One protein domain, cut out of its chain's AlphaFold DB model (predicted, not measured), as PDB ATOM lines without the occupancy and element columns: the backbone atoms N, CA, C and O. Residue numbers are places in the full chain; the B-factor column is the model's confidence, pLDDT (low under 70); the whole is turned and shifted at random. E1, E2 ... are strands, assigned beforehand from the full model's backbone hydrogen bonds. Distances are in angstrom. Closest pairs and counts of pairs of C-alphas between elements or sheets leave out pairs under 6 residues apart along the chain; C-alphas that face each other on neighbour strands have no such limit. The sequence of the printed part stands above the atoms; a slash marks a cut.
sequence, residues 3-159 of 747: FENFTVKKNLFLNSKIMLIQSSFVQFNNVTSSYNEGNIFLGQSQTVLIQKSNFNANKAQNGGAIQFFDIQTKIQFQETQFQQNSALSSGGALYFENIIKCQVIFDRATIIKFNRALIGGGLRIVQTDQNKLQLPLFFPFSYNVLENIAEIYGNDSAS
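This is residues 3 to 159 of the 747 residues of the protein "Transmembrane protein, putative" of Tetrahymena thermophila (strain SB210) (UniProt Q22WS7). The chain is wound in stacked turns, a solenoid whose walls are four sheets of parallel strands, E2 E5 E9 E13 E17, E1 E4 E7 E11 E15, E3 E6 E10 E14 and E8 E12 E16 E18. E7, E8, E9 and E10 make one turn, and E11, E12, E13 and E14 the next, each strand stacked beside its counterpart. The printed part has 157 residues, with no named helix and 18 named strands, E1 to E18 in order along the chain; the class is all strand. The whole is compact, with a radius of gyration of the C-alphas of 13.6 A, and spans 39 by 35 by 31 A.

One sheet of five strands holds E2, residues 12 to 21, 18.6 A long; E5, residues 37 to 43, 19.0 A; E9, residues 66 to 69; E13, residues 94 to 97; and E17, residues 123 to 126. Another has E1, residues 7 to 9, E4, 32 to 34, E7, 54 to 56, E11, 81 to 83, and E15, 111 to 113. A third has E3, residues 25 to 29, 13.1 A; E6, 47 to 51, 13.2 A; E10, 74 to 78, 13.0 A; and E14, 103 to 106. The fourth has E8, residues 59 to 62, E12, 86 to 90, E16, 116 to 119, and E18, 149 to 153. E1 begins at C-alpha 7 (-0.534, 14.630, -14.016), and E18 ends at C-alpha 153 (-15.730, 15.152, -42.565).

The sheet E2 E5 E9 E13 E17 is twisted, with C-alphas up to 5.7 A off its best plane. E2 bends by 98 degrees at residue 15. E5 and E9 are parallel at 33 degrees, with N 42 and O 67 within hydrogen-bond range at 2.8 A. The closest C-alphas of E5 and E8 are those of Gly 38 and Ala 60, 4.5 A apart. E8 and E12 are parallel at 13 degrees, with N 60 and O 86 3.0 A apart. E7 runs on into E8 at 95 degrees. E7 and E11 are parallel at 2 degrees, with N 55 and O 81 2.9 A apart. E6 runs on into E7 at 81 degrees. E6 and E10 are parallel at 5 degrees, with N 48 and O 74 2.9 A apart. E1 and E18 are apart.

The C-alphas of Asn 5 and Asn 131, the two farthest apart, are 40.9 A apart. The printed part has no cut. The link from E17 to E18, residues 127 to 148, is long; the other links are tight. Residues 157 to 158 pair, parallel, with residues 123 to 124 of E17. Mean pLDDT of the printed part is 92.8; residues 14 to 16 and 130 to 131 are under 70.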
ATOM      1  N   PHE A   3      -8.168  21.630  -9.753       90.31
ATOM      2  CA  PHE A   3      -7.023  20.734  -9.894       90.31
ATOM      3  C   PHE A   3      -5.804  21.561 -10.282       90.31
ATOM      4  O   PHE A   3      -5.815  22.216 -11.327       90.31
ATOM      5  N   GLU A   4      -4.762  21.518  -9.455       89.94
ATOM      6  CA  GLU A   4      -3.515  22.250  -9.684       89.94
ATOM      7  C   GLU A   4      -2.329  21.290  -9.742       89.94
ATOM      8  O   GLU A   4      -2.232  20.379  -8.920       89.94
ATOM      9  N   ASN A   5      -1.423  21.497 -10.705       90.94
ATOM     10  CA  ASN A   5      -0.177  20.731 -10.857       90.94
ATOM     11  C   ASN A   5      -0.396  19.205 -10.896       90.94
ATOM     12  O   ASN A   5       0.332  18.429 -10.275       90.94
ATOM     13  N   PHE A   6      -1.424  18.774 -11.626       87.94
ATOM     14  CA  PHE A   6      -1.874  17.386 -11.666       87.94
ATOM     15  C   PHE A   6      -1.420  16.676 -12.950       87.94
ATOM     16  O   PHE A   6      -1.458  17.253 -14.038       87.94
ATOM     17  N   THR A   7      -1.001  15.407 -12.853       90.38
ATOM     18  CA  THR A   7      -0.534  14.630 -14.016       90.38
ATOM     19  C   THR A   7      -1.241  13.282 -14.144       90.38
ATOM     20  O   THR A   7      -1.355  12.537 -13.176       90.38
ATOM     21  N   VAL A   8      -1.692  12.963 -15.361       88.62
ATOM     22  CA  VAL A   8      -2.380  11.712 -15.723       88.62
ATOM     23  C   VAL A   8      -1.651  11.093 -16.907       88.62
ATOM     24  O   VAL A   8      -1.668  11.654 -18.006       88.62
ATOM     25  N   LYS A   9      -0.969   9.960 -16.714       90.31
ATOM     26  CA  LYS A   9      -0.171   9.341 -17.782       90.31
ATOM     27  C   LYS A   9      -0.331   7.828 -17.842       90.31
ATOM     28  O   LYS A   9      -0.367   7.186 -16.799       90.31
ATOM     29  N   LYS A  10      -0.297   7.280 -19.064       88.44
ATOM     30  CA  LYS A  10      -0.215   5.833 -19.354       88.44
ATOM     31  C   LYS A  10      -1.359   4.987 -18.772       88.44
ATOM     32  O   LYS A  10      -1.146   3.831 -18.417       88.44
ATOM     33  N   ASN A  11      -2.565   5.546 -18.678       85.12
ATOM     34  CA  ASN A  11      -3.760   4.789 -18.289       85.12
ATOM     35  C   ASN A  11      -4.335   4.026 -19.493       85.12
ATOM     36  O   ASN A  11      -4.277   4.543 -20.605       85.12
ATOM     37  N   LEU A  12      -4.890   2.827 -19.284       82.50
ATOM     38  CA  LEU A  12      -5.402   1.957 -20.353       82.50
ATOM     39  C   LEU A  12      -6.891   1.635 -20.150       82.50
ATOM     40  O   LEU A  12      -7.244   0.642 -19.519       82.50
ATOM     41  N   PHE A  13      -7.760   2.501 -20.670       77.12
ATOM     42  CA  PHE A  13      -9.210   2.502 -20.459       77.12
ATOM     43  C   PHE A  13      -9.966   2.926 -21.734       77.12
ATOM     44  O   PHE A  13     -10.792   3.830 -21.702       77.12
ATOM     45  N   LEU A  14      -9.701   2.281 -22.879       62.50
ATOM     46  CA  LEU A  14     -10.168   2.710 -24.214       62.50
ATOM     47  C   LEU A  14     -11.691   2.983 -24.326       62.50
ATOM     48  O   LEU A  14     -12.097   3.894 -25.047       62.50
ATOM     49  N   ASN A  15     -12.516   2.236 -23.577       64.94
ATOM     50  CA  ASN A  15     -13.985   2.344 -23.568       64.94
ATOM     51  C   ASN A  15     -14.553   3.002 -22.296       64.94
ATOM     52  O   ASN A  15     -15.763   2.978 -22.071       64.94
ATOM     53  N   SER A  16     -13.701   3.564 -21.440       69.56
ATOM     54  CA  SER A  16     -14.107   4.142 -20.159       69.56
ATOM     55  C   SER A  16     -13.469   5.507 -19.920       69.56
ATOM     56  O   SER A  16     -12.457   5.886 -20.504       69.56
ATOM     57  N   LYS A  17     -14.109   6.280 -19.050       84.88
ATOM     58  CA  LYS A  17     -13.654   7.612 -18.658       84.88
ATOM     59  C   LYS A  17     -12.517   7.430 -17.657       84.88
ATOM     60  O   LYS A  17     -12.709   6.742 -16.658       84.88
ATOM     61  N   ILE A  18     -11.364   8.052 -17.894       89.62
ATOM     62  CA  ILE A  18     -10.260   8.048 -16.915       89.62
ATOM     63  C   ILE A  18     -10.673   8.844 -15.683       89.62
ATOM     64  O   ILE A  18     -10.335   8.508 -14.552       89.62
ATOM     65  N   MET A  19     -11.424   9.917 -15.918       89.25
ATOM     66  CA  MET A  19     -11.935  10.781 -14.877       89.25
ATOM     67  C   MET A  19     -13.341  11.244 -15.247       89.25
ATOM     68  O   MET A  19     -13.579  11.687 -16.369       89.25
ATOM     69  N   LEU A  20     -14.262  11.143 -14.290       92.25
ATOM     70  CA  LEU A  20     -15.622  11.665 -14.375       92.25
ATOM     71  C   LEU A  20     -15.748  12.818 -13.375       92.25
ATOM     72  O   LEU A  20     -15.651  12.589 -12.172       92.25
ATOM     73  N   ILE A  21     -15.971  14.039 -13.859       93.19
ATOM     74  CA  ILE A  21     -16.183  15.210 -12.999       93.19
ATOM     75  C   ILE A  21     -17.567  15.790 -13.270       93.19
ATOM     76  O   ILE A  21     -17.882  16.166 -14.399       93.19
ATOM     77  N   GLN A  22     -18.354  15.905 -12.202       91.94
ATOM     78  CA  GLN A  22     -19.644  16.588 -12.171       91.94
ATOM     79  C   GLN A  22     -19.620  17.601 -11.023       91.94
ATOM     80  O   GLN A  22     -19.721  17.243  -9.853       91.94
ATOM     81  N   SER A  23     -19.385  18.872 -11.346       92.81
ATOM     82  CA  SER A  23     -19.257  19.959 -10.368       92.81
ATOM     83  C   SER A  23     -19.669  21.268 -11.024       92.81
ATOM     84  O   SER A  23     -19.278  21.525 -12.157       92.81
ATOM     85  N   SER A  24     -20.391  22.136 -10.313       92.12
ATOM     86  CA  SER A  24     -20.867  23.422 -10.855       92.12
ATOM     87  C   SER A  24     -19.738  24.264 -11.465       92.12
ATOM     88  O   SER A  24     -19.886  24.799 -12.562       92.12
ATOM     89  N   PHE A  25     -18.584  24.317 -10.802       94.94
ATOM     90  CA  PHE A  25     -17.367  24.958 -11.298       94.94
ATOM     91  C   PHE A  25     -16.219  23.946 -11.382       94.94
ATOM     92  O   PHE A  25     -15.963  23.237 -10.402       94.94
ATOM     93  N   VAL A  26     -15.517  23.880 -12.515       96.12
ATOM     94  CA  VAL A  26     -14.327  23.036 -12.716       96.12
ATOM     95  C   VAL A  26     -13.170  23.893 -13.217       96.12
ATOM     96  O   VAL A  26     -13.309  24.585 -14.221       96.12
ATOM     97  N   GLN A  27     -12.021  23.819 -12.546       96.19
ATOM     98  CA  GLN A  27     -10.798  24.502 -12.968       96.19
ATOM     99  C   GLN A  27      -9.621  23.530 -13.037       96.19
ATOM    100  O   GLN A  27      -9.290  22.891 -12.041       96.19
ATOM    101  N   PHE A  28      -8.973  23.460 -14.198       96.56
ATOM    102  CA  PHE A  28      -7.699  22.777 -14.413       96.56
ATOM    103  C   PHE A  28      -6.602  23.820 -14.589       96.56
ATOM    104  O   PHE A  28      -6.661  24.625 -15.515       96.56
ATOM    105  N   ASN A  29      -5.613  23.810 -13.699       96.25
ATOM    106  CA  ASN A  29      -4.467  24.706 -13.735       96.25
ATOM    107  C   ASN A  29      -3.178  23.882 -13.779       96.25
ATOM    108  O   ASN A  29      -2.889  23.127 -12.850       96.25
ATOM    109  N   ASN A  30      -2.410  24.016 -14.860       95.81
ATOM    110  CA  ASN A  30      -1.162  23.275 -15.055       95.81
ATOM    111  C   ASN A  30      -1.341  21.743 -14.996       95.81
ATOM    112  O   ASN A  30      -0.627  21.032 -14.284       95.81
ATOM    113  N   VAL A  31      -2.341  21.226 -15.720       95.50
ATOM    114  CA  VAL A  31      -2.628  19.788 -15.812       95.50
ATOM    115  C   VAL A  31      -1.924  19.183 -17.025       95.50
ATOM    116  O   VAL A  31      -2.007  19.723 -18.125       95.50
ATOM    117  N   THR A  32      -1.263  18.034 -16.856       95.31
ATOM    118  CA  THR A  32      -0.677  17.270 -17.974       95.31
ATOM    119  C   THR A  32      -1.345  15.905 -18.122       95.31
ATOM    120  O   THR A  32      -1.189  15.048 -17.254       95.31
ATOM    121  N   SER A  33      -2.020  15.670 -19.248       94.69
ATOM    122  CA  SER A  33      -2.600  14.371 -19.613       94.69
ATOM    123  C   SER A  33      -1.901  13.813 -20.848       94.69
ATOM    124  O   SER A  33      -2.004  14.407 -21.924       94.69
ATOM    125  N   SER A  34      -1.184  12.691 -20.726       94.88
ATOM    126  CA  SER A  34      -0.459  12.136 -21.876       94.88
ATOM    127  C   SER A  34      -0.436  10.618 -21.990       94.88
ATOM    128  O   SER A  34      -0.210   9.938 -20.988       94.88
ATOM    129  N   TYR A  35      -0.505  10.105 -23.223       94.00
ATOM    130  CA  TYR A  35      -0.427   8.669 -23.533       94.00
ATOM    131  C   TYR A  35      -1.487   7.839 -22.809       94.00
ATOM    132  O   TYR A  35      -1.198   6.739 -22.343       94.00
ATOM    133  N   ASN A  36      -2.690   8.385 -22.640       92.75
ATOM    134  CA  ASN A  36      -3.778   7.653 -22.015       92.75
ATOM    135  C   ASN A  36      -4.737   7.083 -23.060       92.75
ATOM    136  O   ASN A  36      -4.992   7.717 -24.079       92.75
ATOM    137  N   GLU A  37      -5.311   5.925 -22.766       91.50
ATOM    138  CA  GLU A  37      -6.507   5.407 -23.413       91.50
ATOM    139  C   GLU A  37      -7.704   5.647 -22.486       91.50
ATOM    140  O   GLU A  37      -7.690   5.201 -21.343       91.50
ATOM    141  N   GLY A  38      -8.707   6.374 -22.961       88.94
ATOM    142  CA  GLY A  38      -9.803   6.961 -22.194       88.94
ATOM    143  C   GLY A  38      -9.699   8.492 -22.149       88.94
ATOM    144  O   GLY A  38      -8.624   9.068 -22.318       88.94
ATOM    145  N   ASN A  39     -10.829   9.171 -21.948       91.69
ATOM    146  CA  ASN A  39     -10.896  10.636 -21.895       91.69
ATOM    147  C   ASN A  39     -11.123  11.153 -20.468       91.69
ATOM    148  O   ASN A  39     -11.448  10.399 -19.543       91.69
ATOM    149  N   ILE A  40     -10.980  12.467 -20.299       95.00
ATOM    150  CA  ILE A  40     -11.554  13.182 -19.158       95.00
ATOM    151  C   ILE A  40     -12.975  13.594 -19.533       95.00
ATOM    152  O   ILE A  40     -13.180  14.333 -20.494       95.00
ATOM    153  N   PHE A  41     -13.957  13.148 -18.759       95.06
ATOM    154  CA  PHE A  41     -15.352  13.512 -18.946       95.06
ATOM    155  C   PHE A  41     -15.764  14.594 -17.950       95.06
ATOM    156  O   PHE A  41     -15.727  14.385 -16.734       95.06
ATOM    157  N   LEU A  42     -16.212  15.728 -18.479       95.31
ATOM    158  CA  LEU A  42     -16.740  16.862 -17.732       95.31
ATOM    159  C   LEU A  42     -18.231  16.989 -18.042       95.31
ATOM    160  O   LEU A  42     -18.604  17.332 -19.162       95.31
ATOM    161  N   GLY A  43     -19.081  16.682 -17.065       92.50
ATOM    162  CA  GLY A  43     -20.529  16.625 -17.254       92.50
ATOM    163  C   GLY A  43     -21.293  17.544 -16.312       92.50
ATOM    164  O   GLY A  43     -20.932  17.646 -15.144       92.50
ATOM    165  N   GLN A  44     -22.387  18.141 -16.794       90.62
ATOM    166  CA  GLN A  44     -23.375  18.862 -15.972       90.62
ATOM    167  C   GLN A  44     -22.768  19.998 -15.125       90.62
ATOM    168  O   GLN A  44     -23.240  20.312 -14.030       90.62
ATOM    169  N   SER A  45     -21.698  20.616 -15.625       92.50
ATOM    170  CA  SER A  45     -21.043  21.757 -14.984       92.50
ATOM    171  C   SER A  45     -21.635  23.072 -15.496       92.50
ATOM    172  O   SER A  45     -22.063  23.175 -16.645       92.50
ATOM    173  N   GLN A  46     -21.607  24.126 -14.680       92.88
ATOM    174  CA  GLN A  46     -21.945  25.468 -15.157       92.88
ATOM    175  C   GLN A  46     -20.766  26.050 -15.938       92.88
ATOM    176  O   GLN A  46     -20.898  26.365 -17.120       92.88
ATOM    177  N   THR A  47     -19.600  26.140 -15.292       94.69
ATOM    178  CA  THR A  47     -18.395  26.754 -15.866       94.69
ATOM    179  C   THR A  47     -17.187  25.827 -15.785       94.69
ATOM    180  O   THR A  47     -16.915  25.238 -14.736       94.69
ATOM    181  N   VAL A  48     -16.432  25.750 -16.883       97.12
ATOM    182  CA  VAL A  48     -15.149  25.047 -16.970       97.12
ATOM    183  C   VAL A  48     -14.044  26.010 -17.409       97.12
ATOM    184  O   VAL A  48     -14.167  26.669 -18.440       97.12
ATOM    185  N   LEU A  49     -12.949  26.063 -16.649       97.31
ATOM    186  CA  LEU A  49     -11.733  26.804 -16.984       97.31
ATOM    187  C   LEU A  49     -10.544  25.844 -17.084       97.31
ATOM    188  O   LEU A  49     -10.212  25.161 -16.119       97.31
ATOM    189  N   ILE A  50      -9.878  25.817 -18.234       97.50
ATOM    190  CA  ILE A  50      -8.662  25.031 -18.456       97.50
ATOM    191  C   ILE A  50      -7.543  25.997 -18.809       97.50
ATOM    192  O   ILE A  50      -7.617  26.690 -19.821       97.50
ATOM    193  N   GLN A  51      -6.523  26.060 -17.961       97.31
ATOM    194  CA  GLN A  51      -5.415  26.990 -18.120       97.31
ATOM    195  C   GLN A  51      -4.059  26.298 -17.994       97.31
ATOM    196  O   GLN A  51      -3.883  25.385 -17.179       97.31
ATOM    197  N   LYS A  52      -3.102  26.738 -18.820       97.19
ATOM    198  CA  LYS A  52      -1.694  26.307 -18.796       97.19
ATOM    199  C   LYS A  52      -1.518  24.787 -18.841       97.19
ATOM    200  O   LYS A  52      -0.617  24.244 -18.216       97.19
ATOM    201  N   SER A  53      -2.428  24.084 -19.510       97.81
ATOM    202  CA  SER A  53      -2.509  22.621 -19.472       97.81
ATOM    203  C   SER A  53      -2.061  21.997 -20.796       97.81
ATOM    204  O   SER A  53      -2.119  22.634 -21.850       97.81
ATOM    205  N   ASN A  54      -1.614  20.742 -20.758       97.62
ATOM    206  CA  ASN A  54      -1.126  20.020 -21.932       97.62
ATOM    207  C   ASN A  54      -1.766  18.631 -22.052       97.62
ATOM    208  O   ASN A  54      -1.656  17.800 -21.148       97.62
ATOM    209  N   PHE A  55      -2.393  18.373 -23.196       97.62
ATOM    210  CA  PHE A  55      -3.056  17.119 -23.540       97.62
ATOM    211  C   PHE A  55      -2.403  16.529 -24.788       97.62
ATOM    212  O   PHE A  55      -2.640  17.007 -25.901       97.62
ATOM    213  N   ASN A  56      -1.585  15.492 -24.606       97.38
ATOM    214  CA  ASN A  56      -0.771  14.936 -25.684       97.38
ATOM    215  C   ASN A  56      -0.961  13.428 -25.877       97.38
ATOM    216  O   ASN A  56      -0.800  12.664 -24.929       97.38
ATOM    217  N   ALA A  57      -1.193  12.982 -27.110       96.62
ATOM    218  CA  ALA A  57      -1.250  11.558 -27.454       96.62
ATOM    219  C   ALA A  57      -2.262  10.740 -26.621       96.62
ATOM    220  O   ALA A  57      -1.998   9.592 -26.268       96.62
ATOM    221  N   ASN A  58      -3.409  11.331 -26.269       96.06
ATOM    222  CA  ASN A  58      -4.506  10.607 -25.624       96.06
ATOM    223  C   ASN A  58      -5.445  10.003 -26.678       96.06
ATOM    224  O   ASN A  58      -5.613  10.565 -27.762       96.06
ATOM    225  N   LYS A  59      -6.051   8.859 -26.367       95.69
ATOM    226  CA  LYS A  59      -6.923   8.109 -27.267       95.69
ATOM    227  C   LYS A  59      -8.232   7.759 -26.577       95.69
ATOM    228  O   LYS A  59      -8.198   7.132 -25.532       95.69
ATOM    229  N   ALA A  60      -9.385   8.070 -27.156       94.50
ATOM    230  CA  ALA A  60     -10.680   7.704 -26.566       94.50
ATOM    231  C   ALA A  60     -11.732   7.394 -27.636       94.50
ATOM    232  O   ALA A  60     -11.477   7.552 -28.828       94.50
ATOM    233  N   GLN A  61     -12.929   6.973 -27.220       92.06
ATOM    234  CA  GLN A  61     -14.067   6.813 -28.130       92.06
ATOM    235  C   GLN A  61     -14.479   8.162 -28.750       92.06
ATOM    236  O   GLN A  61     -14.428   8.331 -29.966       92.06
ATOM    237  N   ASN A  62     -14.812   9.141 -27.905       93.81
ATOM    238  CA  ASN A  62     -15.159  10.514 -28.278       93.81
ATOM    239  C   ASN A  62     -14.318  11.491 -27.456       93.81
ATOM    240  O   ASN A  62     -14.140  11.264 -26.263       93.81
ATOM    241  N   GLY A  63     -13.818  12.572 -28.058       94.56
ATOM    242  CA  GLY A  63     -13.022  13.566 -27.333       94.56
ATOM    243  C   GLY A  63     -11.717  12.958 -26.841       94.56
ATOM    244  O   GLY A  63     -11.602  12.670 -25.653       94.56
ATOM    245  N   GLY A  64     -10.752  12.726 -27.741       94.19
ATOM    246  CA  GLY A  64      -9.532  11.963 -27.434       94.19
ATOM    247  C   GLY A  64      -8.792  12.437 -26.178       94.19
ATOM    248  O   GLY A  64      -8.191  11.622 -25.487       94.19
ATOM    249  N   ALA A  65      -8.899  13.728 -25.840       95.88
ATOM    250  CA  ALA A  65      -8.477  14.282 -24.559       95.88
ATOM    251  C   ALA A  65      -9.653  14.529 -23.594       95.88
ATOM    252  O   ALA A  65      -9.633  14.037 -22.463       95.88
ATOM    253  N   ILE A  66     -10.651  15.320 -24.011       97.12
ATOM    254  CA  ILE A  66     -11.741  15.774 -23.132       97.12
ATOM    255  C   ILE A  66     -13.096  15.658 -23.830       97.12
ATOM    256  O   ILE A  66     -13.277  16.116 -24.960       97.12
ATOM    257  N   GLN A  67     -14.069  15.118 -23.102       96.31
ATOM    258  CA  GLN A  67     -15.478  15.118 -23.469       96.31
ATOM    259  C   GLN A  67     -16.275  16.017 -22.520       96.31
ATOM    260  O   GLN A  67     -16.261  15.824 -21.305       96.31
ATOM    261  N   PHE A  68     -16.996  16.978 -23.088       96.31
ATOM    262  CA  PHE A  68     -17.914  17.876 -22.401       96.31
ATOM    263  C   PHE A  68     -19.352  17.439 -22.648       96.31
ATOM    264  O   PHE A  68     -19.741  17.229 -23.795       96.31
ATOM    265  N   PHE A  69     -20.146  17.361 -21.585       94.62
ATOM    266  CA  PHE A  69     -21.553  16.990 -21.657       94.62
ATOM    267  C   PHE A  69     -22.411  17.960 -20.843       94.62
ATOM    268  O   PHE A  69     -22.214  18.092 -19.636       94.62
ATOM    269  N   ASP A  70     -23.376  18.608 -21.493       92.69
ATOM    270  CA  ASP A  70     -24.384  19.465 -20.850       92.69
ATOM    271  C   ASP A  70     -23.770  20.590 -19.990       92.69
ATOM    272  O   ASP A  70     -24.111  20.792 -18.822       92.69
ATOM    273  N   ILE A  71     -22.792  21.303 -20.564       93.25
ATOM    274  CA  ILE A  71     -22.170  22.467 -19.918       93.25
ATOM    275  C   ILE A  71     -23.045  23.698 -20.148       93.25
ATOM    276  O   ILE A  71     -23.372  24.028 -21.288       93.25
ATOM    277  N   GLN A  72     -23.416  24.390 -19.069       90.12
ATOM    278  CA  GLN A  72     -24.507  25.366 -19.135       90.12
ATOM    279  C   GLN A  72     -24.076  26.777 -19.543       90.12
ATOM    280  O   GLN A  72     -24.761  27.398 -20.355       90.12
ATOM    281  N   THR A  73     -22.987  27.313 -18.974       92.56
ATOM    282  CA  THR A  73     -22.666  28.746 -19.109       92.56
ATOM    283  C   THR A  73     -21.410  29.007 -19.924       92.56
ATOM    284  O   THR A  73     -21.451  29.813 -20.857       92.56
ATOM    285  N   LYS A  74     -20.275  28.383 -19.582       95.25
ATOM    286  CA  LYS A  74     -18.986  28.775 -20.168       95.25
ATOM    287  C   LYS A  74     -17.914  27.685 -20.114       95.25
ATOM    288  O   LYS A  74     -17.687  27.085 -19.069       95.25
ATOM    289  N   ILE A  75     -17.184  27.521 -21.216       96.94
ATOM    290  CA  ILE A  75     -15.937  26.758 -21.314       96.94
ATOM    291  C   ILE A  75     -14.855  27.716 -21.805       96.94
ATOM    292  O   ILE A  75     -14.988  28.319 -22.869       96.94
ATOM    293  N   GLN A  76     -13.790  27.874 -21.026       97.19
ATOM    294  CA  GLN A  76     -12.689  28.773 -21.351       97.19
ATOM    295  C   GLN A  76     -11.355  28.030 -21.339       97.19
ATOM    296  O   GLN A  76     -11.030  27.354 -20.364       97.19
ATOM    297  N   PHE A  77     -10.578  28.214 -22.404       97.88
ATOM    298  CA  PHE A  77      -9.220  27.701 -22.539       97.88
ATOM    299  C   PHE A  77      -8.216  28.854 -22.565       97.88
ATOM    300  O   PHE A  77      -8.413  29.835 -23.289       97.88
ATOM    301  N   GLN A  78      -7.157  28.740 -21.764       97.69
ATOM    302  CA  GLN A  78      -6.069  29.715 -21.686       97.69
ATOM    303  C   GLN A  78      -4.715  29.015 -21.760       97.69
ATOM    304  O   GLN A  78      -4.475  28.071 -21.010       97.69
ATOM    305  N   GLU A  79      -3.831  29.453 -22.655       97.62
ATOM    306  CA  GLU A  79      -2.463  28.925 -22.788       97.62
ATOM    307  C   GLU A  79      -2.402  27.377 -22.778       97.62
ATOM    308  O   GLU A  79      -1.559  26.777 -22.114       97.62
ATOM    309  N   THR A  80      -3.351  26.708 -23.442       98.12
ATOM    310  CA  THR A  80      -3.512  25.243 -23.375       98.12
ATOM    311  C   THR A  80      -3.176  24.581 -24.711       98.12
ATOM    312  O   THR A  80      -3.449  25.129 -25.776       98.12
ATOM    313  N   GLN A  81      -2.587  23.385 -24.683       98.06
ATOM    314  CA  GLN A  81      -2.223  22.650 -25.899       98.06
ATOM    315  C   GLN A  81      -2.906  21.283 -25.977       98.06
ATOM    316  O   GLN A  81      -2.881  20.512 -25.019       98.06
ATOM    317  N   PHE A  82      -3.472  20.976 -27.146       98.31
ATOM    318  CA  PHE A  82      -4.020  19.665 -27.498       98.31
ATOM    319  C   PHE A  82      -3.331  19.145 -28.759       98.31
ATOM    320  O   PHE A  82      -3.568  19.656 -29.858       98.31
ATOM    321  N   GLN A  83      -2.460  18.150 -28.603       97.81
ATOM    322  CA  GLN A  83      -1.629  17.644 -29.693       97.81
ATOM    323  C   GLN A  83      -1.683  16.123 -29.795       97.81
ATOM    324  O   GLN A  83      -1.709  15.422 -28.787       97.81
ATOM    325  N   GLN A  84      -1.686  15.608 -31.026       97.50
ATOM    326  CA  GLN A  84      -1.578  14.170 -31.310       97.50
ATOM    327  C   GLN A  84      -2.648  13.290 -30.636       97.50
ATOM    328  O   GLN A  84      -2.462  12.081 -30.522       97.50
ATOM    329  N   ASN A  85      -3.768  13.859 -30.183       97.94
ATOM    330  CA  ASN A  85      -4.862  13.090 -29.598       97.94
ATOM    331  C   ASN A  85      -5.693  12.424 -30.705       97.94
ATOM    332  O   ASN A  85      -5.760  12.911 -31.837       97.94
ATOM    333  N   SER A  86      -6.314  11.293 -30.385       97.56
ATOM    334  CA  SER A  86      -7.054  10.476 -31.341       97.56
ATOM    335  C   SER A  86      -8.406  10.042 -30.778       97.56
ATOM    336  O   SER A  86      -8.484   9.483 -29.687       97.56
ATOM    337  N   ALA A  87      -9.483  10.252 -31.527       96.38
ATOM    338  CA  ALA A  87     -10.795   9.694 -31.220       96.38
ATOM    339  C   ALA A  87     -11.137   8.561 -32.196       96.38
ATOM    340  O   ALA A  87     -10.926   8.694 -33.403       96.38
ATOM    341  N   LEU A  88     -11.692   7.456 -31.690       94.56
ATOM    342  CA  LEU A  88     -12.183   6.358 -32.532       94.56
ATOM    343  C   LEU A  88     -13.449   6.745 -33.305       94.56
ATOM    344  O   LEU A  88     -13.631   6.257 -34.416       94.56
ATOM    345  N   SER A  89     -14.283   7.627 -32.743       95.38
ATOM    346  CA  SER A  89     -15.487   8.166 -33.384       95.38
ATOM    347  C   SER A  89     -15.315   9.653 -33.695       95.38
ATOM    348  O   SER A  89     -15.050  10.025 -34.840       95.38
ATOM    349  N   SER A  90     -15.437  10.531 -32.699       96.31
ATOM    350  CA  SER A  90     -15.596  11.965 -32.948       96.31
ATOM    351  C   SER A  90     -14.787  12.871 -32.026       96.31
ATOM    352  O   SER A  90     -14.636  12.584 -30.842       96.31
ATOM    353  N   GLY A  91     -14.350  14.025 -32.542       96.56
ATOM    354  CA  GLY A  91     -13.671  15.058 -31.756       96.56
ATOM    355  C   GLY A  91     -12.276  14.621 -31.318       96.56
ATOM    356  O   GLY A  91     -12.090  14.194 -30.181       96.56
ATOM    357  N   GLY A  92     -11.290  14.686 -32.215       96.81
ATOM    358  CA  GLY A  92      -9.992  14.029 -31.999       96.81
ATOM    359  C   GLY A  92      -9.265  14.472 -30.732       96.81
ATOM    360  O   GLY A  92      -8.662  13.640 -30.061       96.81
ATOM    361  N   ALA A  93      -9.398  15.739 -30.334       97.62
ATOM    362  CA  ALA A  93      -9.041  16.206 -28.996       97.62
ATOM    363  C   ALA A  93     -10.272  16.469 -28.122       97.62
ATOM    364  O   ALA A  93     -10.320  16.004 -26.982       97.62
ATOM    365  N   LEU A  94     -11.245  17.225 -28.638       98.25
ATOM    366  CA  LEU A  94     -12.367  17.742 -27.855       98.25
ATOM    367  C   LEU A  94     -13.711  17.299 -28.431       98.25
ATOM    368  O   LEU A  94     -13.966  17.444 -29.625       98.25
ATOM    369  N   TYR A  95     -14.608  16.830 -27.573       97.25
ATOM    370  CA  TYR A  95     -15.985  16.521 -27.953       97.25
ATOM    371  C   TYR A  95     -16.952  17.287 -27.066       97.25
ATOM    372  O   TYR A  95     -16.872  17.190 -25.846       97.25
ATOM    373  N   PHE A  96     -17.853  18.048 -27.675       95.69
ATOM    374  CA  PHE A  96     -18.863  18.834 -26.983       95.69
ATOM    375  C   PHE A  96     -20.245  18.287 -27.300       95.69
ATOM    376  O   PHE A  96     -20.642  18.216 -28.462       95.69
ATOM    377  N   GLU A  97     -20.994  17.961 -26.260       93.75
ATOM    378  CA  GLU A  97     -22.353  17.458 -26.368       93.75
ATOM    379  C   GLU A  97     -23.299  18.314 -25.527       93.75
ATOM    380  O   GLU A  97     -23.038  18.576 -24.351       93.75
ATOM    381  N   ASN A  98     -24.413  18.739 -26.126       91.50
ATOM    382  CA  ASN A  98     -25.482  19.485 -25.455       91.50
ATOM    383  C   ASN A  98     -25.066  20.850 -24.879       91.50
ATOM    384  O   ASN A  98     -25.407  21.190 -23.753       91.50
ATOM    385  N   ILE A  99     -24.365  21.672 -25.664       89.88
ATOM    386  CA  ILE A  99     -23.823  22.974 -25.221       89.88
ATOM    387  C   ILE A  99     -24.617  24.204 -25.720       89.88
ATOM    388  O   ILE A  99     -24.038  25.266 -25.935       89.88
ATOM    389  N   ILE A 100     -25.944  24.087 -25.882       75.56
ATOM    390  CA  ILE A 100     -26.852  25.042 -26.577       75.56
ATOM    391  C   ILE A 100     -26.691  26.520 -26.149       75.56
ATOM    392  O   ILE A 100     -26.956  27.422 -26.938       75.56
ATOM    393  N   LYS A 101     -26.273  26.796 -24.906       78.12
ATOM    394  CA  LYS A 101     -26.115  28.161 -24.354       78.12
ATOM    395  C   LYS A 101     -24.720  28.449 -23.793       78.12
ATOM    396  O   LYS A 101     -24.506  29.487 -23.170       78.12
ATOM    397  N   CYS A 102     -23.774  27.544 -24.017       88.75
ATOM    398  CA  CYS A 102     -22.431  27.668 -23.485       88.75
ATOM    399  C   CYS A 102     -21.578  28.580 -24.370       88.75
ATOM    400  O   CYS A 102     -21.435  28.351 -25.572       88.75
ATOM    401  N   GLN A 103     -20.924  29.568 -23.766       93.25
ATOM    402  CA  GLN A 103     -19.852  30.293 -24.440       93.25
ATOM    403  C   GLN A 103     -18.589  29.431 -24.458       93.25
ATOM    404  O   GLN A 103     -18.102  29.037 -23.401       93.25
ATOM    405  N   VAL A 104     -18.050  29.154 -25.643       95.38
ATOM    406  CA  VAL A 104     -16.755  28.477 -25.804       95.38
ATOM    407  C   VAL A 104     -15.729  29.524 -26.214       95.38
ATOM    408  O   VAL A 104     -15.875  30.157 -27.257       95.38
ATOM    409  N   ILE A 105     -14.727  29.749 -25.364       95.44
ATOM    410  CA  ILE A 105     -13.746  30.824 -25.530       95.44
ATOM    411  C   ILE A 105     -12.339  30.234 -25.523       95.44
ATOM    412  O   ILE A 105     -11.924  29.602 -24.551       95.44
ATOM    413  N   PHE A 106     -11.600  30.507 -26.592       96.38
ATOM    414  CA  PHE A 106     -10.174  30.234 -26.704       96.38
ATOM    415  C   PHE A 106      -9.408  31.555 -26.652       96.38
ATOM    416  O   PHE A 106      -9.786  32.525 -27.313       96.38
ATOM    417  N   ASP A 107      -8.334  31.610 -25.870       95.50
ATOM    418  CA  ASP A 107      -7.359  32.688 -26.006       95.50
ATOM    419  C   ASP A 107      -6.469  32.483 -27.246       95.50
ATOM    420  O   ASP A 107      -6.539  31.468 -27.937       95.50
ATOM    421  N   ARG A 108      -5.606  33.458 -27.551       94.19
ATOM    422  CA  ARG A 108      -4.700  33.364 -28.711       94.19
ATOM    423  C   ARG A 108      -3.593  32.319 -28.543       94.19
ATOM    424  O   ARG A 108      -3.014  31.907 -29.540       94.19
ATOM    425  N   ALA A 109      -3.268  31.940 -27.307       96.69
ATOM    426  CA  ALA A 109      -2.188  31.004 -27.011       96.69
ATOM    427  C   ALA A 109      -2.640  29.534 -27.049       96.69
ATOM    428  O   ALA A 109      -1.796  28.641 -27.127       96.69
ATOM    429  N   THR A 110      -3.949  29.266 -27.000       98.00
ATOM    430  CA  THR A 110      -4.487  27.904 -27.045       98.00
ATOM    431  C   THR A 110      -4.439  27.323 -28.456       98.00
ATOM    432  O   THR A 110      -4.926  27.941 -29.403       98.00
ATOM    433  N   ILE A 111      -3.894  26.112 -28.601       98.00
ATOM    434  CA  ILE A 111      -3.699  25.453 -29.904       98.00
ATOM    435  C   ILE A 111      -4.179  23.997 -29.855       98.00
ATOM    436  O   ILE A 111      -3.783  23.228 -28.975       98.00
ATOM    437  N   ILE A 112      -4.978  23.607 -30.851       98.38
ATOM    438  CA  ILE A 112      -5.462  22.245 -31.101       98.38
ATOM    439  C   ILE A 112      -4.979  21.826 -32.495       98.38
ATOM    440  O   ILE A 112      -5.523  22.284 -33.502       98.38
ATOM    441  N   LYS A 113      -3.952  20.971 -32.559       98.06
ATOM    442  CA  LYS A 113      -3.323  20.558 -33.825       98.06
ATOM    443  C   LYS A 113      -2.880  19.104 -33.857       98.06
ATOM    444  O   LYS A 113      -2.595  18.514 -32.816       98.06
ATOM    445  N   PHE A 114      -2.758  18.544 -35.059       98.12
ATOM    446  CA  PHE A 114      -2.320  17.164 -35.295       98.12
ATOM    447  C   PHE A 114      -3.169  16.102 -34.586       98.12
ATOM    448  O   PHE A 114      -2.680  15.011 -34.300       98.12
ATOM    449  N   ASN A 115      -4.429  16.410 -34.278       98.50
ATOM    450  CA  ASN A 115      -5.366  15.448 -33.712       98.50
ATOM    451  C   ASN A 115      -6.119  14.715 -34.835       98.50
ATOM    452  O   ASN A 115      -6.191  15.195 -35.974       98.50
ATOM    453  N   ARG A 116      -6.652  13.527 -34.525       98.50
ATOM    454  CA  ARG A 116      -7.326  12.657 -35.499       98.50
ATOM    455  C   ARG A 116      -8.669  12.132 -34.996       98.50
ATOM    456  O   ARG A 116      -8.773  11.715 -33.850       98.50
ATOM    457  N   ALA A 117      -9.678  12.076 -35.864       97.81
ATOM    458  CA  ALA A 117     -10.960  11.411 -35.593       97.81
ATOM    459  C   ALA A 117     -11.593  10.834 -36.870       97.81
ATOM    460  O   ALA A 117     -11.062  11.027 -37.969       97.81
ATOM    461  N   LEU A 118     -12.747  10.165 -36.761       97.38
ATOM    462  CA  LEU A 118     -13.589   9.926 -37.937       97.38
ATOM    463  C   LEU A 118     -14.344  11.202 -38.318       97.38
ATOM    464  O   LEU A 118     -14.333  11.566 -39.489       97.38
ATOM    465  N   ILE A 119     -14.921  11.928 -37.354       97.06
ATOM    466  CA  ILE A 119     -15.593  13.221 -37.582       97.06
ATOM    467  C   ILE A 119     -15.055  14.278 -36.608       97.06
ATOM    468  O   ILE A 119     -15.023  14.045 -35.400       97.06
ATOM    469  N   GLY A 120     -14.663  15.455 -37.110       96.62
ATOM    470  CA  GLY A 120     -14.128  16.537 -36.270       96.62
ATOM    471  C   GLY A 120     -12.732  16.220 -35.747       96.62
ATOM    472  O   GLY A 120     -12.570  15.828 -34.592       96.62
ATOM    473  N   GLY A 121     -11.718  16.335 -36.604       96.75
ATOM    474  CA  GLY A 121     -10.366  15.850 -36.312       96.75
ATOM    475  C   GLY A 121      -9.710  16.555 -35.128       96.75
ATOM    476  O   GLY A 121      -9.009  15.911 -34.359       96.75
ATOM    477  N   GLY A 122      -9.980  17.845 -34.924       97.12
ATOM    478  CA  GLY A 122      -9.613  18.586 -33.717       97.12
ATOM    479  C   GLY A 122     -10.733  18.561 -32.681       97.12
ATOM    480  O   GLY A 122     -10.537  18.090 -31.556       97.12
ATOM    481  N   LEU A 123     -11.921  19.031 -33.066       97.12
ATOM    482  CA  LEU A 123     -13.097  19.018 -32.199       97.12
ATOM    483  C   LEU A 123     -14.402  18.698 -32.922       97.12
ATOM    484  O   LEU A 123     -14.546  18.941 -34.121       97.12
ATOM    485  N   ARG A 124     -15.381  18.201 -32.159       96.12
ATOM    486  CA  ARG A 124     -16.754  18.001 -32.634       96.12
ATOM    487  C   ARG A 124     -17.782  18.582 -31.667       96.12
ATOM    488  O   ARG A 124     -17.642  18.405 -30.462       96.12
ATOM    489  N   ILE A 125     -18.822  19.225 -32.201       93.94
ATOM    490  CA  ILE A 125     -19.991  19.699 -31.447       93.94
ATOM    491  C   ILE A 125     -21.241  18.947 -31.911       93.94
ATOM    492  O   ILE A 125     -21.558  18.952 -33.099       93.94
ATOM    493  N   VAL A 126     -21.969  18.331 -30.980       92.12
ATOM    494  CA  VAL A 126     -23.224  17.617 -31.247       92.12
ATOM    495  C   VAL A 126     -24.328  18.002 -30.265       92.12
ATOM    496  O   VAL A 126     -24.080  18.487 -29.158       92.12
ATOM    497  N   GLN A 127     -25.567  17.752 -30.675       88.56
ATOM    498  CA  GLN A 127     -26.771  18.055 -29.923       88.56
ATOM    499  C   GLN A 127     -27.742  16.868 -29.952       88.56
ATOM    500  O   GLN A 127     -28.024  16.308 -31.008       88.56
ATOM    501  N   THR A 128     -28.294  16.509 -28.795       83.19
ATOM    502  CA  THR A 128     -29.339  15.472 -28.685       83.19
ATOM    503  C   THR A 128     -30.690  15.973 -29.204       83.19
ATOM    504  O   THR A 128     -31.358  15.281 -29.969       83.19
ATOM    505  N   ASP A 129     -31.074  17.205 -28.851       79.50
ATOM    506  CA  ASP A 129     -32.259  17.884 -29.392       79.50
ATOM    507  C   ASP A 129     -31.951  18.577 -30.730       79.50
ATOM    508  O   ASP A 129     -31.481  19.718 -30.782       79.50
ATOM    509  N   GLN A 130     -32.250  17.872 -31.821       68.88
ATOM    510  CA  GLN A 130     -32.002  18.281 -33.208       68.88
ATOM    511  C   GLN A 130     -32.605  19.654 -33.561       68.88
ATOM    512  O   GLN A 130     -32.054  20.398 -34.373       68.88
ATOM    513  N   ASN A 131     -33.697  20.058 -32.903       68.31
ATOM    514  CA  ASN A 131     -34.368  21.321 -33.204       68.31
ATOM    515  C   ASN A 131     -33.662  22.551 -32.616       68.31
ATOM    516  O   ASN A 131     -33.960  23.671 -33.042       68.31
ATOM    517  N   LYS A 132     -32.715  22.355 -31.690       70.38
ATOM    518  CA  LYS A 132     -32.057  23.412 -30.908       70.38
ATOM    519  C   LYS A 132     -30.562  23.573 -31.199       70.38
ATOM    520  O   LYS A 132     -29.851  24.106 -30.349       70.38
ATOM    521  N   LEU A 133     -30.057  23.126 -32.355       80.56
ATOM    522  CA  LEU A 133     -28.641  23.334 -32.669       80.56
ATOM    523  C   LEU A 133     -28.309  24.834 -32.693       80.56
ATOM    524  O   LEU A 133     -28.763  25.572 -33.567       80.56
ATOM    525  N   GLN A 134     -27.460  25.249 -31.759       82.44
ATOM    526  CA  GLN A 134     -26.852  26.568 -31.715       82.44
ATOM    527  C   GLN A 134     -25.347  26.381 -31.565       82.44
ATOM    528  O   GLN A 134     -24.876  25.820 -30.576       82.44
ATOM    529  N   LEU A 135     -24.594  26.813 -32.576       88.12
ATOM    530  CA  LEU A 135     -23.138  26.747 -32.543       88.12
ATOM    531  C   LEU A 135     -22.581  27.952 -31.771       88.12
ATOM    532  O   LEU A 135     -23.158  29.042 -31.850       88.12
ATOM    533  N   PRO A 136     -21.472  27.788 -31.027       88.88
ATOM    534  CA  PRO A 136     -20.852  28.898 -30.316       88.88
ATOM    535  C   PRO A 136     -20.409  30.020 -31.259       88.88
ATOM    536  O   PRO A 136     -20.063  29.794 -32.422       88.88
ATOM    537  N   LEU A 137     -20.351  31.237 -30.717       84.50
ATOM    538  CA  LEU A 137     -19.786  32.388 -31.416       84.50
ATOM    539  C   LEU A 137     -18.343  32.067 -31.849       84.50
ATOM    540  O   LEU A 137     -17.567  31.541 -31.055       84.50
ATOM    541  N   PHE A 138     -17.996  32.391 -33.097       87.12
ATOM    542  CA  PHE A 138     -16.698  32.107 -33.733       87.12
ATOM    543  C   PHE A 138     -16.403  30.646 -34.095       87.12
ATOM    544  O   PHE A 138     -15.306  30.376 -34.588       87.12
ATOM    545  N   PHE A 139     -17.347  29.711 -33.939       89.94
ATOM    546  CA  PHE A 139     -17.234  28.410 -34.605       89.94
ATOM    547  C   PHE A 139     -17.012  28.629 -36.119       89.94
ATOM    548  O   PHE A 139     -17.709  29.467 -36.698       89.94
ATOM    549  N   PRO A 140     -16.056  27.946 -36.784       92.88
ATOM    550  CA  PRO A 140     -15.330  26.728 -36.393       92.88
ATOM    551  C   PRO A 140     -13.992  26.934 -35.650       92.88
ATOM    552  O   PRO A 140     -13.194  26.004 -35.582       92.88
ATOM    553  N   PHE A 141     -13.726  28.112 -35.081       93.50
ATOM    554  CA  PHE A 141     -12.513  28.426 -34.305       93.50
ATOM    555  C   PHE A 141     -11.193  28.280 -35.084       93.50
ATOM    556  O   PHE A 141     -10.188  27.810 -34.549       93.50
ATOM    557  N   SER A 142     -11.175  28.718 -36.344       92.62
ATOM    558  CA  SER A 142     -10.065  28.506 -37.291       92.62
ATOM    559  C   SER A 142      -8.695  29.042 -36.851       92.62
ATOM    560  O   SER A 142      -7.682  28.633 -37.404       92.62
ATOM    561  N   TYR A 143      -8.637  29.958 -35.878       93.69
ATOM    562  CA  TYR A 143      -7.369  30.449 -35.325       93.69
ATOM    563  C   TYR A 143      -6.731  29.488 -34.316       93.69
ATOM    564  O   TYR A 143      -5.522  29.532 -34.116       93.69
ATOM    565  N   ASN A 144      -7.537  28.648 -33.664       97.12
ATOM    566  CA  ASN A 144      -7.099  27.775 -32.576       97.12
ATOM    567  C   ASN A 144      -7.064  26.302 -32.990       97.12
ATOM    568  O   ASN A 144      -6.251  25.545 -32.466       97.12
ATOM    569  N   VAL A 145      -7.944  25.898 -33.909       96.94
ATOM    570  CA  VAL A 145      -8.078  24.517 -34.384       96.94
ATOM    571  C   VAL A 145      -7.597  24.459 -35.825       96.94
ATOM    572  O   VAL A 145      -8.266  24.971 -36.720       96.94
ATOM    573  N   LEU A 146      -6.415  23.882 -36.026       95.56
ATOM    574  CA  LEU A 146      -5.731  23.850 -37.318       95.56
ATOM    575  C   LEU A 146      -4.862  22.601 -37.452       95.56
ATOM    576  O   LEU A 146      -4.366  22.077 -36.456       95.56
ATOM    577  N   GLU A 147      -4.644  22.149 -38.686       96.50
ATOM    578  CA  GLU A 147      -3.788  20.996 -39.008       96.50
ATOM    579  C   GLU A 147      -4.243  19.686 -38.337       96.50
ATOM    580  O   GLU A 147      -3.426  18.843 -37.953       96.50
ATOM    581  N   ASN A 148      -5.553  19.497 -38.176       97.88
ATOM    582  CA  ASN A 148      -6.127  18.233 -37.725       97.88
ATOM    583  C   ASN A 148      -6.710  17.443 -38.906       97.88
ATOM    584  O   ASN A 148      -6.913  17.967 -40.003       97.88
ATOM    585  N   ILE A 149      -6.947  16.147 -38.700       97.69
ATOM    586  CA  ILE A 149      -7.384  15.239 -39.766       97.69
ATOM    587  C   ILE A 149      -8.625  14.478 -39.311       97.69
ATOM    588  O   ILE A 149      -8.611  13.799 -38.287       97.69
ATOM    589  N   ALA A 150      -9.684  14.512 -40.118       97.12
ATOM    590  CA  ALA A 150     -10.823  13.611 -39.948       97.12
ATOM    591  C   ALA A 150     -10.962  12.680 -41.152       97.12
ATOM    592  O   ALA A 150     -10.738  13.119 -42.275       97.12
ATOM    593  N   GLU A 151     -11.334  11.415 -40.954       96.06
ATOM    594  CA  GLU A 151     -11.547  10.475 -42.072       96.06
ATOM    595  C   GLU A 151     -12.804  10.828 -42.886       96.06
ATOM    596  O   GLU A 151     -12.754  10.799 -44.113       96.06
ATOM    597  N   ILE A 152     -13.896  11.199 -42.207       96.62
ATOM    598  CA  ILE A 152     -15.241  11.319 -42.781       96.62
ATOM    599  C   ILE A 152     -15.581  12.751 -43.209       96.62
ATOM    600  O   ILE A 152     -15.853  12.979 -44.387       96.62
ATOM    601  N   TYR A 153     -15.579  13.714 -42.280       96.50
ATOM    602  CA  TYR A 153     -15.730  15.152 -42.565       96.50
ATOM    603  C   TYR A 153     -15.259  16.018 -41.379       96.50
ATOM    604  O   TYR A 153     -15.010  15.497 -40.290       96.50
ATOM    605  N   GLY A 154     -15.090  17.329 -41.605       95.25
ATOM    606  CA  GLY A 154     -14.626  18.316 -40.623       95.25
ATOM    607  C   GLY A 154     -13.220  18.036 -40.098       95.25
ATOM    608  O   GLY A 154     -13.042  17.443 -39.037       95.25
ATOM    609  N   ASN A 155     -12.201  18.418 -40.876       95.19
ATOM    610  CA  ASN A 155     -10.798  18.152 -40.525       95.19
ATOM    611  C   ASN A 155     -10.412  18.783 -39.186       95.19
ATOM    612  O   ASN A 155      -9.898  18.086 -38.319       95.19
ATOM    613  N   ASP A 156     -10.719  20.063 -39.006       96.12
ATOM    614  CA  ASP A 156     -10.397  20.806 -37.791       96.12
ATOM    615  C   ASP A 156     -11.554  20.760 -36.799       96.12
ATOM    616  O   ASP A 156     -11.520  20.012 -35.820       96.12
ATOM    617  N   SER A 157     -12.618  21.494 -37.094       95.44
ATOM    618  CA  SER A 157     -13.846  21.491 -36.303       95.44
ATOM    619  C   SER A 157     -14.993  20.948 -37.141       95.44
ATOM    620  O   SER A 157     -15.084  21.277 -38.324       95.44
ATOM    621  N   ALA A 158     -15.850  20.140 -36.518       95.06
ATOM    622  CA  ALA A 158     -17.059  19.602 -37.131       95.06
ATOM    623  C   ALA A 158     -18.292  19.832 -36.250       95.06
ATOM    624  O   ALA A 158     -18.217  19.730 -35.022       95.06
ATOM    625  N   SER A 159     -19.446  20.038 -36.879       93.06
ATOM    626  CA  SER A 159     -20.752  19.854 -36.239       93.06
ATOM    627  C   SER A 159     -21.553  18.740 -36.926       93.06
ATOM    628  O   SER A 159     -21.242  17.559 -36.750       93.06
TER     629      SER A 159